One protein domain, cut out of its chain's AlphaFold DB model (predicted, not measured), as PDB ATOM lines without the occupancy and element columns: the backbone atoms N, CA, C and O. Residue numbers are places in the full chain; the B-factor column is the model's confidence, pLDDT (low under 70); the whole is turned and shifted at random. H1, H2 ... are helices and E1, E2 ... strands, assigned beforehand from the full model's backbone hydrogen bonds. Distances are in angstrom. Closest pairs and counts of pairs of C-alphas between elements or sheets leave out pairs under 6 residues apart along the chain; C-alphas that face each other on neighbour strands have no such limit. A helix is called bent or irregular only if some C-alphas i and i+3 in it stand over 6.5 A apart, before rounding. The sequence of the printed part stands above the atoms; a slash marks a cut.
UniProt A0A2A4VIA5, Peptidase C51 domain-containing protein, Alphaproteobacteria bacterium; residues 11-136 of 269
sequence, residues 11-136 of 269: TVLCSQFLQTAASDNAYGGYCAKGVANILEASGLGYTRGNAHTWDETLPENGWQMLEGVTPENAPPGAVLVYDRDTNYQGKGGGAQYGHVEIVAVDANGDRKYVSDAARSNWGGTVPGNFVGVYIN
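What this domain is: This is residues 11 to 136 of the 269 residues of the protein "Peptidase C51 domain-containing protein" of Alphaproteobacteria bacterium (UniProt A0A2A4VIA5). Three helices, H1, H2 and H3, cover one face of a strongly twisted five-stranded sheet in two layers, while the short H4 lies towards one end. The printed part has 126 residues, with four named helices and five named strands in the order H1 H2 H3 E1 E2 H4 E3 E4 E5; the class is mixed. The sheet, E1 E5 E2 E3 E4, is antiparallel. The whole is compact, with a radius of gyration of the C-alphas of 13.0 A and spans of 39 by 28 by 25 A.

Where its parts are: H1, residues 11 to 23, starts with C-alpha 11 at (222.718, 211.827, 231.035) and measures 18.3 A. H2 is residues 31 to 41, 15.5 A; H3 is 51 to 60, 14.7 A, irregular, with C-alphas 52 and 55 7.1 A apart. E1 is 64 to 66, E2 79 to 82, H4 93 to 97, E3 99 to 105, 19.4 A, and E4 111 to 114. E5, 130 to 135, ends with C-alpha 135 at (219.851, 226.235, 225.159).

How they stand to each other: Within hydrogen-bond range are N 64 and O 135 (E1, E5), N 79 and O 134 (E2, E5), N 80 and O 101 (E2, E3), and N 102 and O 114 in the hairpin E3 and E4, each 2.8 A. H1, H2 and H3 are on the same face, at heights of 8.8, 8.6 and 8.3 A. H1 touches H2 with residues 16 to 21 alone, closest C-alphas Phe 17 and Ile 38, 5.6 A, at a steep tilt of 54 degrees, opposite ways. H4 only grazes the sheet. Every O i to N i+4 pair is within range in H1, H2 and H4; H3 has 2 of 6, and 4 of 7 O i to N i+3 pairs.

The domain as a whole: The farthest C-alphas, Val 12 and Gln 89, are 40.0 A apart. The printed part has no cut. E1 to E2 and E4 to E5 are long links. pLDDT is under 70 at residues 29, 86 and 88 to 91.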
ATOM      1  N   THR A  11     221.554 212.626 230.628       85.19
ATOM      2  CA  THR A  11     222.718 211.827 231.035       85.19
ATOM      3  C   THR A  11     223.408 211.154 229.847       85.19
ATOM      4  O   THR A  11     224.635 211.194 229.756       85.19
ATOM      5  N   VAL A  12     222.643 210.566 228.918       88.50
ATOM      6  CA  VAL A  12     223.198 209.952 227.698       88.50
ATOM      7  C   VAL A  12     223.865 211.020 226.839       88.50
ATOM      8  O   VAL A  12     224.995 210.833 226.390       88.50
ATOM      9  N   LEU A  13     223.210 212.172 226.693       91.50
ATOM     10  CA  LEU A  13     223.737 213.288 225.919       91.50
ATOM     11  C   LEU A  13     225.023 213.872 226.534       91.50
ATOM     12  O   LEU A  13     226.015 214.048 225.834       91.50
ATOM     13  N   CYS A  14     225.059 214.089 227.852       94.12
ATOM     14  CA  CYS A  14     226.272 214.530 228.550       94.12
ATOM     15  C   CYS A  14     227.415 213.521 228.389       94.12
ATOM     16  O   CYS A  14     228.561 213.917 228.176       94.12
ATOM     17  N   SER A  15     227.116 212.217 228.445       93.94
ATOM     18  CA  SER A  15     228.118 211.183 228.183       93.94
ATOM     19  C   SER A  15     228.667 211.285 226.759       93.94
ATOM     20  O   SER A  15     229.881 211.222 226.577       93.94
ATOM     21  N   GLN A  16     227.804 211.521 225.768       95.12
ATOM     22  CA  GLN A  16     228.212 211.719 224.378       95.12
ATOM     23  C   GLN A  16     229.091 212.967 224.201       95.12
ATOM     24  O   GLN A  16     230.111 212.898 223.512       95.12
ATOM     25  N   PHE A  17     228.757 214.085 224.856       95.88
ATOM     26  CA  PHE A  17     229.579 215.299 224.827       95.88
ATOM     27  C   PHE A  17     230.988 215.034 225.360       95.88
ATOM     28  O   PHE A  17     231.978 215.380 224.716       95.88
ATOM     29  N   LEU A  18     231.079 214.370 226.516       96.06
ATOM     30  CA  LEU A  18     232.348 214.028 227.158       96.06
ATOM     31  C   LEU A  18     233.176 213.054 226.311       96.06
ATOM     32  O   LEU A  18     234.385 213.232 226.189       96.06
ATOM     33  N   GLN A  19     232.541 212.048 225.702       94.69
ATOM     34  CA  GLN A  19     233.213 211.090 224.819       94.69
ATOM     35  C   GLN A  19     233.733 211.758 223.545       94.69
ATOM     36  O   GLN A  19     234.864 211.502 223.131       94.69
ATOM     37  N   THR A  20     232.932 212.643 222.947       93.94
ATOM     38  CA  THR A  20     233.335 213.376 221.743       93.94
ATOM     39  C   THR A  20     234.526 214.270 222.061       93.94
ATOM     40  O   THR A  20     235.541 214.173 221.389       93.94
ATOM     41  N   ALA A  21     234.477 215.043 223.150       93.56
ATOM     42  CA  ALA A  21     235.602 215.887 223.556       93.56
ATOM     43  C   ALA A  21     236.878 215.095 223.890       93.56
ATOM     44  O   ALA A  21     237.978 215.580 223.664       93.56
ATOM     45  N   ALA A  22     236.750 213.881 224.436       91.75
ATOM     46  CA  ALA A  22     237.898 213.033 224.758       91.75
ATOM     47  C   ALA A  22     238.542 212.367 223.526       91.75
ATOM     48  O   ALA A  22     239.726 212.039 223.569       91.75
ATOM     49  N   SER A  23     237.766 212.130 222.464       88.12
ATOM     50  CA  SER A  23     238.223 211.459 221.237       88.12
ATOM     51  C   SER A  23     238.521 212.418 220.084       88.12
ATOM     52  O   SER A  23     239.224 212.044 219.144       88.12
ATOM     53  N   ASP A  24     238.012 213.648 220.143       85.00
ATOM     54  CA  ASP A  24     238.212 214.652 219.110       85.00
ATOM     55  C   ASP A  24     239.636 215.219 219.133       85.00
ATOM     56  O   ASP A  24     240.186 215.608 220.162       85.00
ATOM     57  N   ASN A  25     240.217 215.347 217.945       72.94
ATOM     58  CA  ASN A  25     241.495 216.007 217.734       72.94
ATOM     59  C   ASN A  25     241.268 217.476 217.339       72.94
ATOM     60  O   ASN A  25     241.729 217.969 216.298       72.94
ATOM     61  N   ALA A  26     240.512 218.203 218.166       75.75
ATOM     62  CA  ALA A  26     240.360 219.645 218.005       75.75
ATOM     63  C   ALA A  26     241.714 220.369 218.126       75.75
ATOM     64  O   ALA A  26     241.860 221.445 217.552       75.75
ATOM     65  N   TYR A  27     242.708 219.724 218.752       71.19
ATOM     66  CA  TYR A  27     243.947 220.300 219.272       71.19
ATOM     67  C   TYR A  27     243.657 221.314 220.388       71.19
ATOM     68  O   TYR A  27     242.672 222.056 220.352       71.19
ATOM     69  N   GLY A  28     244.518 221.344 221.408       71.81
ATOM     70  CA  GLY A  28     244.336 222.230 222.556       71.81
ATOM     71  C   GLY A  28     244.192 223.694 222.127       71.81
ATOM     72  O   GLY A  28     245.040 224.211 221.398       71.81
ATOM     73  N   GLY A  29     243.130 224.360 222.581       69.38
ATOM     74  CA  GLY A  29     242.885 225.783 222.311       69.38
ATOM     75  C   GLY A  29     241.911 226.093 221.167       69.38
ATOM     76  O   GLY A  29     241.599 227.264 220.959       69.38
ATOM     77  N   TYR A  30     241.364 225.086 220.478       88.44
ATOM     78  CA  TYR A  30     240.330 225.265 219.445       88.44
ATOM     79  C   TYR A  30     238.922 224.954 219.972       88.44
ATOM     80  O   TYR A  30     238.199 224.119 219.428       88.44
ATOM     81  N   CYS A  31     238.516 225.652 221.035       93.88
ATOM     82  CA  CYS A  31     237.241 225.428 221.724       93.88
ATOM     83  C   CYS A  31     236.012 225.400 220.792       93.88
ATOM     84  O   CYS A  31     235.222 224.464 220.863       93.88
ATOM     85  N   ALA A  32     235.894 226.348 219.854       95.06
ATOM     86  CA  ALA A  32     234.779 226.394 218.904       95.06
ATOM     87  C   ALA A  32     234.725 225.177 217.971       95.06
ATOM     88  O   ALA A  32     233.643 224.691 217.652       95.06
ATOM     89  N   LYS A  33     235.885 224.641 217.565       94.94
ATOM     90  CA  LYS A  33     235.944 223.405 216.774       94.94
ATOM     91  C   LYS A  33     235.455 222.214 217.601       94.94
ATOM     92  O   LYS A  33     234.632 221.454 217.099       94.94
ATOM     93  N   GLY A  34     235.922 222.094 218.847       95.75
ATOM     94  CA  GLY A  34     235.509 221.024 219.759       95.75
ATOM     95  C   GLY A  34     234.003 221.041 220.022       95.75
ATOM     96  O   GLY A  34     233.327 220.035 219.816       95.75
ATOM     97  N   VAL A  35     233.436 222.207 220.355       97.12
ATOM     98  CA  VAL A  35     231.981 222.332 220.549       97.12
ATOM     99  C   VAL A  35     231.219 222.043 219.255       97.12
ATOM    100  O   VAL A  35     230.229 221.322 219.298       97.12
ATOM    101  N   ALA A  36     231.676 222.520 218.093       96.81
ATOM    102  CA  ALA A  36     231.008 222.225 216.822       96.81
ATOM    103  C   ALA A  36     230.950 220.713 216.540       96.81
ATOM    104  O   ALA A  36     229.905 220.211 216.140       96.81
ATOM    105  N   ASN A  37     232.036 219.984 216.805       95.69
ATOM    106  CA  ASN A  37     232.081 218.531 216.638       95.69
ATOM    107  C   ASN A  37     231.151 217.806 217.633       95.69
ATOM    108  O   ASN A  37     230.475 216.850 217.254       95.69
ATOM    109  N   ILE A  38     231.051 218.291 218.878       96.19
ATOM    110  CA  ILE A  38     230.084 217.789 219.868       96.19
ATOM    111  C   ILE A  38     228.642 217.986 219.383       96.19
ATOM    112  O   ILE A  38     227.837 217.049 219.434       96.19
ATOM    113  N   LEU A  39     228.303 219.193 218.923       96.06
ATOM    114  CA  LEU A  39     226.953 219.520 218.462       96.06
ATOM    115  C   LEU A  39     226.580 218.724 217.203       96.06
ATOM    116  O   LEU A  39     225.468 218.196 217.135       96.06
ATOM    117  N   GLU A  40     227.526 218.559 216.275       95.06
ATOM    118  CA  GLU A  40     227.390 217.719 215.079       95.06
ATOM    119  C   GLU A  40     227.082 216.262 215.438       95.06
ATOM    120  O   GLU A  40     226.063 215.722 215.003       95.06
ATOM    121  N   ALA A  41     227.906 215.645 216.294       93.44
ATOM    122  CA  ALA A  41     227.716 214.261 216.731       93.44
ATOM    123  C   ALA A  41     226.372 214.051 217.450       93.44
ATOM    124  O   ALA A  41     225.785 212.969 217.393       93.44
ATOM    125  N   SER A  42     225.869 215.096 218.106       91.94
ATOM    126  CA  SER A  42     224.623 215.072 218.875       91.94
ATOM    127  C   SER A  42     223.382 215.433 218.048       91.94
ATOM    128  O   SER A  42     222.272 215.450 218.583       91.94
ATOM    129  N   GLY A  43     223.539 215.755 216.757       93.50
ATOM    130  CA  GLY A  43     222.433 216.162 215.883       93.50
ATOM    131  C   GLY A  43     221.771 217.487 216.290       93.50
ATOM    132  O   GLY A  43     220.593 217.725 215.993       93.50
ATOM    133  N   LEU A  44     222.507 218.344 216.998       92.81
ATOM    134  CA  LEU A  44     222.066 219.677 217.397       92.81
ATOM    135  C   LEU A  44     222.500 220.690 216.333       92.81
ATOM    136  O   LEU A  44     223.514 220.504 215.673       92.81
ATOM    137  N   GLY A  45     221.720 221.756 216.135       92.19
ATOM    138  CA  GLY A  45     222.081 222.799 215.168       92.19
ATOM    139  C   GLY A  45     223.358 223.526 215.595       92.19
ATOM    140  O   GLY A  45     223.541 223.772 216.787       92.19
ATOM    141  N   TYR A  46     224.232 223.871 214.653       93.94
ATOM    142  CA  TYR A  46     225.488 224.574 214.922       93.94
ATOM    143  C   TYR A  46     226.012 225.264 213.658       93.94
ATOM    144  O   TYR A  46     225.696 224.859 212.541       93.94
ATOM    145  N   THR A  47     226.885 226.253 213.848       86.94
ATOM    146  CA  THR A  47     227.696 226.854 212.782       86.94
ATOM    147  C   THR A  47     229.173 226.717 213.146       86.94
ATOM    148  O   THR A  47     229.548 226.775 214.317       86.94
ATOM    149  N   ARG A  48     230.044 226.515 212.149       94.12
ATOM    150  CA  ARG A  48     231.501 226.559 212.349       94.12
ATOM    151  C   ARG A  48     231.997 228.002 212.244       94.12
ATOM    152  O   ARG A  48     231.531 228.757 211.400       94.12
ATOM    153  N   GLY A  49     232.978 228.367 213.061       92.69
ATOM    154  CA  GLY A  49     233.526 229.722 213.098       92.69
ATOM    155  C   GLY A  49     234.253 230.002 214.406       92.69
ATOM    156  O   GLY A  49     234.512 229.083 215.186       92.69
ATOM    157  N   ASN A  50     234.570 231.272 214.652       94.62
ATOM    158  CA  ASN A  50     235.166 231.703 215.915       94.62
ATOM    159  C   ASN A  50     234.104 231.762 217.015       94.62
ATOM    160  O   ASN A  50     232.979 232.185 216.754       94.62
ATOM    161  N   ALA A  51     234.476 231.412 218.244       94.88
ATOM    162  CA  ALA A  51     233.557 231.376 219.382       94.88
ATOM    163  C   ALA A  51     232.852 232.720 219.636       94.88
ATOM    164  O   ALA A  51     231.667 232.733 219.940       94.88
ATOM    165  N   HIS A  52     233.540 233.844 219.422       94.06
ATOM    166  CA  HIS A  52     232.983 235.187 219.625       94.06
ATOM    167  C   HIS A  52     231.830 235.574 218.669       94.06
ATOM    168  O   HIS A  52     231.338 236.688 218.746       94.06
ATOM    169  N   THR A  53     231.479 234.715 217.707       95.25
ATOM    170  CA  THR A  53     230.350 234.923 216.771       95.25
ATOM    171  C   THR A  53     229.166 234.000 217.074       95.25
ATOM    172  O   THR A  53     228.189 233.931 216.325       95.25
ATOM    173  N   TRP A  54     229.274 233.184 218.125       96.75
ATOM    174  CA  TRP A  54     228.277 232.158 218.419       96.75
ATOM    175  C   TRP A  54     227.017 232.724 219.064       96.75
ATOM    176  O   TRP A  54     225.958 232.123 218.929       96.75
ATOM    177  N   ASP A  55     227.092 233.888 219.695       95.88
ATOM    178  CA  ASP A  55     225.924 234.615 220.188       95.88
ATOM    179  C   ASP A  55     224.969 235.036 219.059       95.88
ATOM    180  O   ASP A  55     223.752 235.023 219.250       95.88
ATOM    181  N   GLU A  56     225.513 235.320 217.873       95.88
ATOM    182  CA  GLU A  56     224.754 235.616 216.652       95.88
ATOM    183  C   GLU A  56     224.292 234.333 215.939       95.88
ATOM    184  O   GLU A  56     223.127 234.206 215.558       95.88
ATOM    185  N   THR A  57     225.182 233.345 215.789       96.56
ATOM    186  CA  THR A  57     224.909 232.154 214.960       96.56
ATOM    187  C   THR A  57     224.142 231.033 215.672       96.56
ATOM    188  O   THR A  57     223.473 230.235 215.012       96.56
ATOM    189  N   LEU A  58     224.182 230.933 217.005       96.75
ATOM    190  CA  LEU A  58     223.389 229.936 217.740       96.75
ATOM    191  C   LEU A  58     221.871 230.174 217.583       96.75
ATOM    192  O   LEU A  58     221.166 229.207 217.269       96.75
ATOM    193  N   PRO A  59     221.338 231.406 217.726       96.88
ATOM    194  CA  PRO A  59     219.933 231.700 217.436       96.88
ATOM    195  C   PRO A  59     219.473 231.280 216.037       96.88
ATOM    196  O   PRO A  59     218.398 230.697 215.895       96.88
ATOM    197  N   GLU A  60     220.303 231.494 215.012       96.00
ATOM    198  CA  GLU A  60     220.012 231.067 213.631       96.00
ATOM    199  C   GLU A  60     219.850 229.541 213.512       96.00
ATOM    200  O   GLU A  60     219.101 229.045 212.672       96.00
ATOM    201  N   ASN A  61     220.496 228.794 214.410       94.56
ATOM    202  CA  ASN A  61     220.421 227.339 214.521       94.56
ATOM    203  C   ASN A  61     219.342 226.849 215.508       94.56
ATOM    204  O   ASN A  61     219.335 225.676 215.904       94.56
ATOM    205  N   GLY A  62     218.424 227.730 215.909       94.50
ATOM    206  CA  GLY A  62     217.286 227.404 216.769       94.50
ATOM    207  C   GLY A  62     217.618 227.318 218.258       94.50
ATOM    208  O   GLY A  62     216.817 226.776 219.019       94.50
ATOM    209  N   TRP A  63     218.776 227.825 218.685       96.88
ATOM    210  CA  TRP A  63     219.079 227.983 220.104       96.88
ATOM    211  C   TRP A  63     218.412 229.235 220.671       96.88
ATOM    212  O   TRP A  63     218.125 230.194 219.959       96.88
ATOM    213  N   GLN A  64     218.168 229.232 221.974       96.44
ATOM    214  CA  GLN A  64     217.537 230.334 222.687       96.44
ATOM    215  C   GLN A  64     218.439 230.794 223.820       96.44
ATOM    216  O   GLN A  64     218.936 229.971 224.589       96.44
ATOM    217  N   MET A  65     218.639 232.106 223.921       96.56
ATOM    218  CA  MET A  65     219.376 232.695 225.031       96.56
ATOM    219  C   MET A  65     218.550 232.594 226.320       96.56
ATOM    220  O   MET A  65     217.349 232.865 226.321       96.56
ATOM    221  N   LEU A  66     219.200 232.217 227.420       94.44
ATOM    222  CA  LEU A  66     218.630 232.240 228.761       94.44
ATOM    223  C   LEU A  66     219.053 233.506 229.499       94.44
ATOM    224  O   LEU A  66     220.200 233.638 229.930       94.44
ATOM    225  N   GLU A  67     218.112 234.425 229.683       93.56
ATOM    226  CA  GLU A  67     218.353 235.653 230.438       93.56
ATOM    227  C   GLU A  67     218.564 235.374 231.935       93.56
ATOM    228  O   GLU A  67     217.884 234.543 232.538       93.56
ATOM    229  N   GLY A  68     219.510 236.090 232.551       92.81
ATOM    230  CA  GLY A  68     219.782 236.008 233.993       92.81
ATOM    231  C   GLY A  68     220.503 234.734 234.453       92.81
ATOM    232  O   GLY A  68     220.676 234.531 235.657       92.81
ATOM    233  N   VAL A  69     220.936 233.886 233.520       96.00
ATOM    234  CA  VAL A  69     221.684 232.656 233.798       96.00
ATOM    235  C   VAL A  69     223.185 232.934 233.677       96.00
ATOM    236  O   VAL A  69     223.641 233.580 232.736       96.00
ATOM    237  N   THR A  70     223.953 232.463 234.653       96.56
ATOM    238  CA  THR A  70     225.415 232.542 234.726       96.56
ATOM    239  C   THR A  70     226.040 231.189 234.360       96.56
ATOM    240  O   THR A  70     225.354 230.160 234.376       96.56
ATOM    241  N   PRO A  71     227.349 231.128 234.068       97.19
ATOM    242  CA  PRO A  71     228.042 229.863 233.813       97.19
ATOM    243  C   PRO A  71     227.823 228.790 234.894       97.19
ATOM    244  O   PRO A  71     227.628 227.610 234.588       97.19
ATOM    245  N   GLU A  72     227.798 229.189 236.169       96.25
ATOM    246  CA  GLU A  72     227.654 228.280 237.311       96.25
ATOM    247  C   GLU A  72     226.271 227.635 237.400       96.25
ATOM    248  O   GLU A  72     226.157 226.486 237.837       96.25
ATOM    249  N   ASN A  73     225.221 228.363 237.012       95.06
ATOM    250  CA  ASN A  73     223.837 227.904 237.131       95.06
ATOM    251  C   ASN A  73     223.223 227.464 235.788       95.06
ATOM    252  O   ASN A  73     222.104 226.948 235.774       95.06
ATOM    253  N   ALA A  74     223.961 227.588 234.681       96.00
ATOM    254  CA  ALA A  74     223.554 227.107 233.367       96.00
ATOM    255  C   ALA A  74     223.179 225.614 233.397       96.00
ATOM    256  O   ALA A  74     223.894 224.824 234.013       96.00
ATOM    257  N   PRO A  75     222.085 225.166 232.767       95.25
ATOM    258  CA  PRO A  75     221.708 223.757 232.810       95.25
ATOM    259  C   PRO A  75     222.650 222.893 231.949       95.25
ATOM    260  O   PRO A  75     223.195 223.383 230.960       95.25
ATOM    261  N   PRO A  76     222.839 221.599 232.270       96.06
ATOM    262  CA  PRO A  76     223.514 220.666 231.368       96.06
ATOM    263  C   PRO A  76     222.819 220.623 230.006       96.06
ATOM    264  O   PRO A  76     221.591 220.643 229.960       96.06
ATOM    265  N   GLY A  77     223.591 220.595 228.920       95.88
ATOM    266  CA  GLY A  77     223.082 220.800 227.559       95.88
ATOM    267  C   GLY A  77     223.222 222.232 227.045       95.88
ATOM    268  O   GLY A  77     223.179 222.439 225.833       95.88
ATOM    269  N   ALA A  78     223.413 223.214 227.929       97.44
ATOM    270  CA  ALA A  78     223.563 224.603 227.522       97.44
ATOM    271  C   ALA A  78     224.960 224.905 226.971       97.44
ATOM    272  O   ALA A  78     225.961 224.403 227.481       97.44
ATOM    273  N   VAL A  79     225.017 225.781 225.972       98.19
ATOM    274  CA  VAL A  79     226.247 226.349 225.418       98.19
ATOM    275  C   VAL A  79     226.514 227.700 226.077       98.19
ATOM    276  O   VAL A  79     225.633 228.557 226.132       98.19
ATOM    277  N   LEU A  80     227.727 227.887 226.584       98.50
ATOM    278  CA  LEU A  80     228.215 229.134 227.169       98.50
ATOM    279  C   LEU A  80     229.085 229.847 226.142       98.50
ATOM    280  O   LEU A  80     230.023 229.243 225.624       98.50
ATOM    281  N   VAL A  81     228.795 231.117 225.870       97.88
ATOM    282  CA  VAL A  81     229.558 231.934 224.918       97.88
ATOM    283  C   VAL A  81     230.305 233.031 225.669       97.88
ATOM    284  O   VAL A  81     229.741 233.706 226.532       97.88
ATOM    285  N   TYR A  82     231.577 233.208 225.320       96.38
ATOM    286  CA  TYR A  82     232.460 234.251 225.822       96.38
ATOM    287  C   TYR A  82     233.045 235.021 224.639       96.38
ATOM    288  O   TYR A  82     233.592 234.421 223.707       96.38
ATOM    289  N   ASP A  83     232.961 236.346 224.685       94.38
ATOM    290  CA  ASP A  83     233.536 237.217 223.670       94.38
ATOM    291  C   ASP A  83     235.067 237.205 223.781       94.38
ATOM    292  O   ASP A  83     235.670 236.786 224.778       94.38
ATOM    293  N   ARG A  84     235.718 237.677 222.728       89.62
ATOM    294  CA  ARG A  84     237.145 237.972 222.737       89.62
ATOM    295  C   ARG A  84     237.445 239.080 223.750       89.62
ATOM    296  O   ARG A  84     236.603 239.927 224.040       89.62
ATOM    297  N   ASP A  85     238.673 239.119 224.249       83.00
ATOM    298  CA  ASP A  85     239.148 240.218 225.089       83.00
ATOM    299  C   ASP A  85     240.155 241.051 224.301       83.00
ATOM    300  O   ASP A  85     241.345 240.741 224.238       83.00
ATOM    301  N   THR A  86     239.670 242.136 223.694       69.12
ATOM    302  CA  THR A  86     240.508 243.042 222.898       69.12
ATOM    303  C   THR A  86     241.544 243.791 223.735       69.12
ATOM    304  O   THR A  86     242.470 244.369 223.168       69.12
ATOM    305  N   ASN A  87     241.396 243.799 225.064       70.50
ATOM    306  CA  ASN A  87     242.315 244.451 225.995       70.50
ATOM    307  C   ASN A  87     243.294 243.461 226.643       70.50
ATOM    308  O   ASN A  87     244.228 243.885 227.334       70.50
ATOM    309  N   TYR A  88     243.122 242.156 226.419       64.50
ATOM    310  CA  TYR A  88     243.992 241.140 226.993       64.50
ATOM    311  C   TYR A  88     245.357 241.160 226.312       64.50
ATOM    312  O   TYR A  88     245.513 240.824 225.139       64.50
ATOM    313  N   GLN A  89     246.388 241.517 227.074       61.81
ATOM    314  CA  GLN A  89     247.767 241.532 226.579       61.81
ATOM    315  C   GLN A  89     248.406 240.129 226.512       61.81
ATOM    316  O   GLN A  89     249.556 239.989 226.088       61.81
ATOM    317  N   GLY A  90     247.681 239.079 226.919       59.69
ATOM    318  CA  GLY A  90     248.125 237.686 226.852       59.69
ATOM    319  C   GLY A  90     247.742 236.996 225.536       59.69
ATOM    320  O   GLY A  90     246.637 237.131 225.029       59.69
ATOM    321  N   LYS A  91     248.649 236.197 224.972       56.59
ATOM    322  CA  LYS A  91     248.458 235.498 223.684       56.59
ATOM    323  C   LYS A  91     247.628 234.205 223.796       56.59
ATOM    324  O   LYS A  91     248.034 233.167 223.282       56.59
ATOM    325  N   GLY A  92     246.508 234.228 224.515       71.75
ATOM    326  CA  GLY A  92     245.595 233.081 224.578       71.75
ATOM    327  C   GLY A  92     244.656 233.063 223.372       71.75
ATOM    328  O   GLY A  92     244.136 234.110 222.999       71.75
ATOM    329  N   GLY A  93     244.386 231.890 222.785       79.31
ATOM    330  CA  GLY A  93     243.434 231.771 221.669       79.31
ATOM    331  C   GLY A  93     242.052 232.358 221.995       79.31
ATOM    332  O   GLY A  93     241.442 232.998 221.142       79.31
ATOM    333  N   GLY A  94     241.612 232.247 223.256       80.75
ATOM    334  CA  GLY A  94     240.345 232.821 223.711       80.75
ATOM    335  C   GLY A  94     240.286 234.349 223.646       80.75
ATOM    336  O   GLY A  94     239.259 234.911 223.288       80.75
ATOM    337  N   ALA A  95     241.399 235.037 223.904       85.31
ATOM    338  CA  ALA A  95     241.444 236.497 223.844       85.31
ATOM    339  C   ALA A  95     241.266 237.037 222.421       85.31
ATOM    340  O   ALA A  95     240.744 238.131 222.248       85.31
ATOM    341  N   GLN A  96     241.674 236.270 221.406       88.06
ATOM    342  CA  GLN A  96     241.557 236.667 220.004       88.06
ATOM    343  C   GLN A  96     240.233 236.215 219.374       88.06
ATOM    344  O   GLN A  96     239.645 236.958 218.586       88.06
ATOM    345  N   TYR A  97     239.780 235.001 219.700       91.56
ATOM    346  CA  TYR A  97     238.688 234.326 218.993       91.56
ATOM    347  C   TYR A  97     237.435 234.088 219.849       91.56
ATOM    348  O   TYR A  97     236.466 233.516 219.344       91.56
ATOM    349  N   GLY A  98     237.434 234.527 221.108       93.75
ATOM    350  CA  GLY A  98     236.411 234.196 222.102       93.75
ATOM    351  C   GLY A  98     236.565 232.780 222.654       93.75
ATOM    352  O   GLY A  98     237.459 232.025 222.258       93.75
ATOM    353  N   HIS A  99     235.666 232.393 223.554       95.69
ATOM    354  CA  HIS A  99     235.591 231.031 224.079       95.69
ATOM    355  C   HIS A  99     234.161 230.500 224.034       95.69
ATOM    356  O   HIS A  99     233.200 231.253 224.139       95.69
ATOM    357  N   VAL A 100     234.019 229.193 223.842       97.38
ATOM    358  CA  VAL A 100     232.723 228.520 223.874       97.38
ATOM    359  C   VAL A 100     232.885 227.131 224.458       97.38
ATOM    360  O   VAL A 100     233.888 226.459 224.211       97.38
ATOM    361  N   GLU A 101     231.898 226.705 225.231       97.56
ATOM    362  CA  GLU A 101     231.866 225.403 225.889       97.56
ATOM    363  C   GLU A 101     230.423 224.956 226.130       97.56
ATOM    364  O   GLU A 101     229.513 225.777 226.209       97.56
ATOM    365  N   ILE A 102     230.207 223.649 226.232       97.88
ATOM    366  CA  ILE A 102     228.924 223.050 226.587       97.88
ATOM    367  C   ILE A 102     228.968 222.548 228.028       97.88
ATOM    368  O   ILE A 102     229.946 221.937 228.470       97.88
ATOM    369  N   VAL A 103     227.902 222.802 228.778       98.06
ATOM    370  CA  VAL A 103     227.747 222.288 230.137       98.06
ATOM    371  C   VAL A 103     227.371 220.815 230.059       98.06
ATOM    372  O   VAL A 103     226.369 220.447 229.444       98.06
ATOM    373  N   ALA A 104     228.141 219.970 230.732       97.12
ATOM    374  CA  ALA A 104     227.861 218.549 230.875       97.12
ATOM    375  C   ALA A 104     227.947 218.125 232.344       97.12
ATOM    376  O   ALA A 104     228.416 218.870 233.207       97.12
ATOM    377  N   VAL A 105     227.506 216.903 232.619       95.56
ATOM    378  CA  VAL A 105     227.670 216.239 233.912       95.56
ATOM    379  C   VAL A 105     228.332 214.890 233.670       95.56
ATOM    380  O   VAL A 105     227.922 214.159 232.766       95.56
ATOM    381  N   ASP A 106     229.387 214.585 234.420       94.19
ATOM    382  CA  ASP A 106     230.088 213.307 234.301       94.19
ATOM    383  C   ASP A 106     229.393 212.175 235.080       94.19
ATOM    384  O   ASP A 106     228.323 212.345 235.663       94.19
ATOM    385  N   ALA A 107     229.998 210.984 235.071       91.75
ATOM    386  CA  ALA A 107     229.441 209.809 235.740       91.75
ATOM    387  C   ALA A 107     229.341 209.956 237.271       91.75
ATOM    388  O   ALA A 107     228.545 209.254 237.888       91.75
ATOM    389  N   ASN A 108     230.110 210.867 237.874       91.75
ATOM    390  CA  ASN A 108     230.074 211.135 239.312       91.75
ATOM    391  C   ASN A 108     229.026 212.195 239.679       91.75
ATOM    392  O   ASN A 108     228.840 212.485 240.858       91.75
ATOM    393  N   GLY A 109     228.350 212.788 238.690       90.00
ATOM    394  CA  GLY A 109     227.482 213.940 238.912       90.00
ATOM    395  C   GLY A 109     228.234 215.275 238.915       90.00
ATOM    396  O   GLY A 109     227.618 216.307 239.189       90.00
ATOM    397  N   ASP A 110     229.531 215.291 238.583       95.62
ATOM    398  CA  ASP A 110     230.304 216.528 238.562       95.62
ATOM    399  C   ASP A 110     230.004 217.324 237.295       95.62
ATOM    400  O   ASP A 110     230.100 216.818 236.171       95.62
ATOM    401  N   ARG A 111     229.723 218.615 237.471       96.31
ATOM    402  CA  ARG A 111     229.618 219.563 236.364       96.31
ATOM    403  C   ARG A 111     230.958 219.678 235.643       96.31
ATOM    404  O   ARG A 111     231.992 219.920 236.268       96.31
ATOM    405  N   LYS A 112     230.915 219.579 234.319       97.62
ATOM    406  CA  LYS A 112     232.038 219.853 233.425       97.62
ATOM    407  C   LYS A 112     231.659 220.936 232.432       97.62
ATOM    408  O   LYS A 112     230.505 221.033 232.015       97.62
ATOM    409  N   TYR A 113     232.666 221.684 232.019       97.69
ATOM    410  CA  TYR A 113     232.585 222.614 230.907       97.69
ATOM    411  C   TYR A 113     233.435 222.051 229.777       97.69
ATOM    412  O   TYR A 113     234.635 221.806 229.939       97.69
ATOM    413  N   VAL A 114     232.765 221.689 228.691       96.94
ATOM    414  CA  VAL A 114     233.306 220.794 227.673       96.94
ATOM    415  C   VAL A 114     233.448 221.554 226.366       96.94
ATOM    416  O   VAL A 114     232.488 222.118 225.855       96.94
ATOM    417  N   SER A 115     234.650 221.572 225.810       95.12
ATOM    418  CA  SER A 115     234.900 222.142 224.485       95.12
ATOM    419  C   SER A 115     235.833 221.239 223.688       95.12
ATOM    420  O   SER A 115     235.409 220.188 223.225       95.12
ATOM    421  N   ASP A 116     237.107 221.601 223.572       90.56
ATOM    422  CA  ASP A 116     238.179 220.721 223.083       90.56
ATOM    423  C   ASP A 116     238.606 219.676 224.129       90.56
ATOM    424  O   ASP A 116     239.233 218.681 223.799       90.56
ATOM    425  N   ALA A 117     238.283 219.918 225.401       92.75
ATOM    426  CA  ALA A 117     238.455 218.988 226.508       92.75
ATOM    427  C   ALA A 117     237.434 219.306 227.609       92.75
ATOM    428  O   ALA A 117     236.923 220.427 227.693       92.75
ATOM    429  N   ALA A 118     237.161 218.335 228.480       95.25
ATOM    430  CA  ALA A 118     236.339 218.543 229.667       95.25
ATOM    431  C   ALA A 118     237.158 219.188 230.796       95.25
ATOM    432  O   ALA A 118     238.231 218.696 231.154       95.25
ATOM    433  N   ARG A 119     236.646 220.275 231.380       95.25
ATOM    434  CA  ARG A 119     237.299 221.030 232.463       95.25
ATOM    435  C   ARG A 119     236.338 221.266 233.626       95.25
ATOM    436  O   ARG A 119     235.122 221.190 233.464       95.25
ATOM    437  N   SER A 120     236.884 221.529 234.813       96.38
ATOM    438  CA  SER A 120     236.099 221.831 236.022       96.38
ATOM    439  C   SER A 120     235.774 223.317 236.182       96.38
ATOM    440  O   SER A 120     234.899 223.665 236.968       96.38
ATOM    441  N   ASN A 121     236.474 224.194 235.463       95.94
ATOM    442  CA  ASN A 121     236.245 225.635 235.447       95.94
ATOM    443  C   ASN A 121     235.772 226.084 234.063       95.94
ATOM    444  O   ASN A 121     236.177 225.510 233.053       95.94
ATOM    445  N   TRP A 122     234.945 227.122 234.052       96.00
ATOM    446  CA  TRP A 122     234.372 227.725 232.856       96.00
ATOM    447  C   TRP A 122     235.248 228.867 232.309       96.00
ATOM    448  O   TRP A 122     236.163 229.348 232.990       96.00
ATOM    449  N   GLY A 123     234.971 229.305 231.080       92.38
ATOM    450  CA  GLY A 123     235.500 230.529 230.461       92.38
ATOM    451  C   GLY A 123     236.913 230.443 229.885       92.38
ATOM    452  O   GLY A 123     237.385 231.397 229.261       92.38
ATOM    453  N   GLY A 124     237.605 229.314 230.061       88.00
ATOM    454  CA  GLY A 124     238.951 229.107 229.529       88.00
ATOM    455  C   GLY A 124     239.919 230.226 229.931       88.00
ATOM    456  O   GLY A 124     240.134 230.489 231.111       88.00
ATOM    457  N   THR A 125     240.527 230.888 228.941       88.25
ATOM    458  CA  THR A 125     241.449 232.017 229.169       88.25
ATOM    459  C   THR A 125     240.753 233.378 229.257       88.25
ATOM    460  O   THR A 125     241.436 234.372 229.481       88.25
ATOM    461  N   VAL A 126     239.433 233.444 229.049       89.38
ATOM    462  CA  VAL A 126     238.635 234.686 229.030       89.38
ATOM    463  C   VAL A 126     237.385 234.607 229.932       89.38
ATOM    464  O   VAL A 126     236.286 234.958 229.505       89.38
ATOM    465  N   PRO A 127     237.506 234.200 231.213       91.19
ATOM    466  CA  PRO A 127     236.347 234.099 232.107       91.19
ATOM    467  C   PRO A 127     235.684 235.460 232.413       91.19
ATOM    468  O   PRO A 127     234.555 235.517 232.876       91.19
ATOM    469  N   GLY A 128     236.344 236.590 232.150       90.62
ATOM    470  CA  GLY A 128     235.733 237.914 232.328       90.62
ATOM    471  C   GLY A 128     234.734 238.309 231.234       90.62
ATOM    472  O   GLY A 128     233.972 239.250 231.431       90.62
ATOM    473  N   ASN A 129     234.723 237.603 230.100       93.12
ATOM    474  CA  ASN A 129     234.084 238.070 228.864       93.12
ATOM    475  C   ASN A 129     232.814 237.284 228.536       93.12
ATOM    476  O   ASN A 129     232.517 237.014 227.379       93.12
ATOM    477  N   PHE A 130     232.085 236.864 229.562       95.56
ATOM    478  CA  PHE A 130     230.864 236.091 229.398       95.56
ATOM    479  C   PHE A 130     229.780 236.889 228.653       95.56
ATOM    480  O   PHE A 130     229.465 238.014 229.038       95.56
ATOM    481  N   VAL A 131     229.212 236.289 227.604       96.62
ATOM    482  CA  VAL A 131     228.170 236.891 226.754       96.62
ATOM    483  C   VAL A 131     226.798 236.346 227.118       96.62
ATOM    484  O   VAL A 131     225.868 237.116 227.346       96.62
ATOM    485  N   GLY A 132     226.661 235.020 227.195       97.25
ATOM    486  CA  GLY A 132     225.362 234.416 227.455       97.25
ATOM    487  C   GLY A 132     225.356 232.895 227.513       97.25
ATOM    488  O   GLY A 132     226.314 232.214 227.136       97.25
ATOM    489  N   VAL A 133     224.229 232.377 228.002       98.12
ATOM    490  CA  VAL A 133     223.886 230.952 228.010       98.12
ATOM    491  C   VAL A 133     222.843 230.697 226.937       98.12
ATOM    492  O   VAL A 133     221.819 231.375 226.902       98.12
ATOM    493  N   TYR A 134     223.064 229.682 226.115       97.88
ATOM    494  CA  TYR A 134     222.158 229.275 225.052       97.88
ATOM    495  C   TYR A 134     221.707 227.842 225.273       97.88
ATOM    496  O   TYR A 134     222.516 226.959 225.551       97.88
ATOM    497  N   ILE A 135     220.420 227.582 225.101       96.12
ATOM    498  CA  ILE A 135     219.851 226.235 225.159       96.12
ATOM    499  C   ILE A 135     219.205 225.856 223.838       96.12
ATOM    500  O   ILE A 135     218.688 226.700 223.110       96.12
ATOM    501  N   ASN A 136     219.198 224.561 223.547       94.00
ATOM    502  CA  ASN A 136     218.437 224.040 222.431       94.00
ATOM    503  C   ASN A 136     217.052 223.589 222.934       94.00
ATOM    504  O   ASN A 136     216.992 222.710 223.799       94.00
TER     505      ASN A 136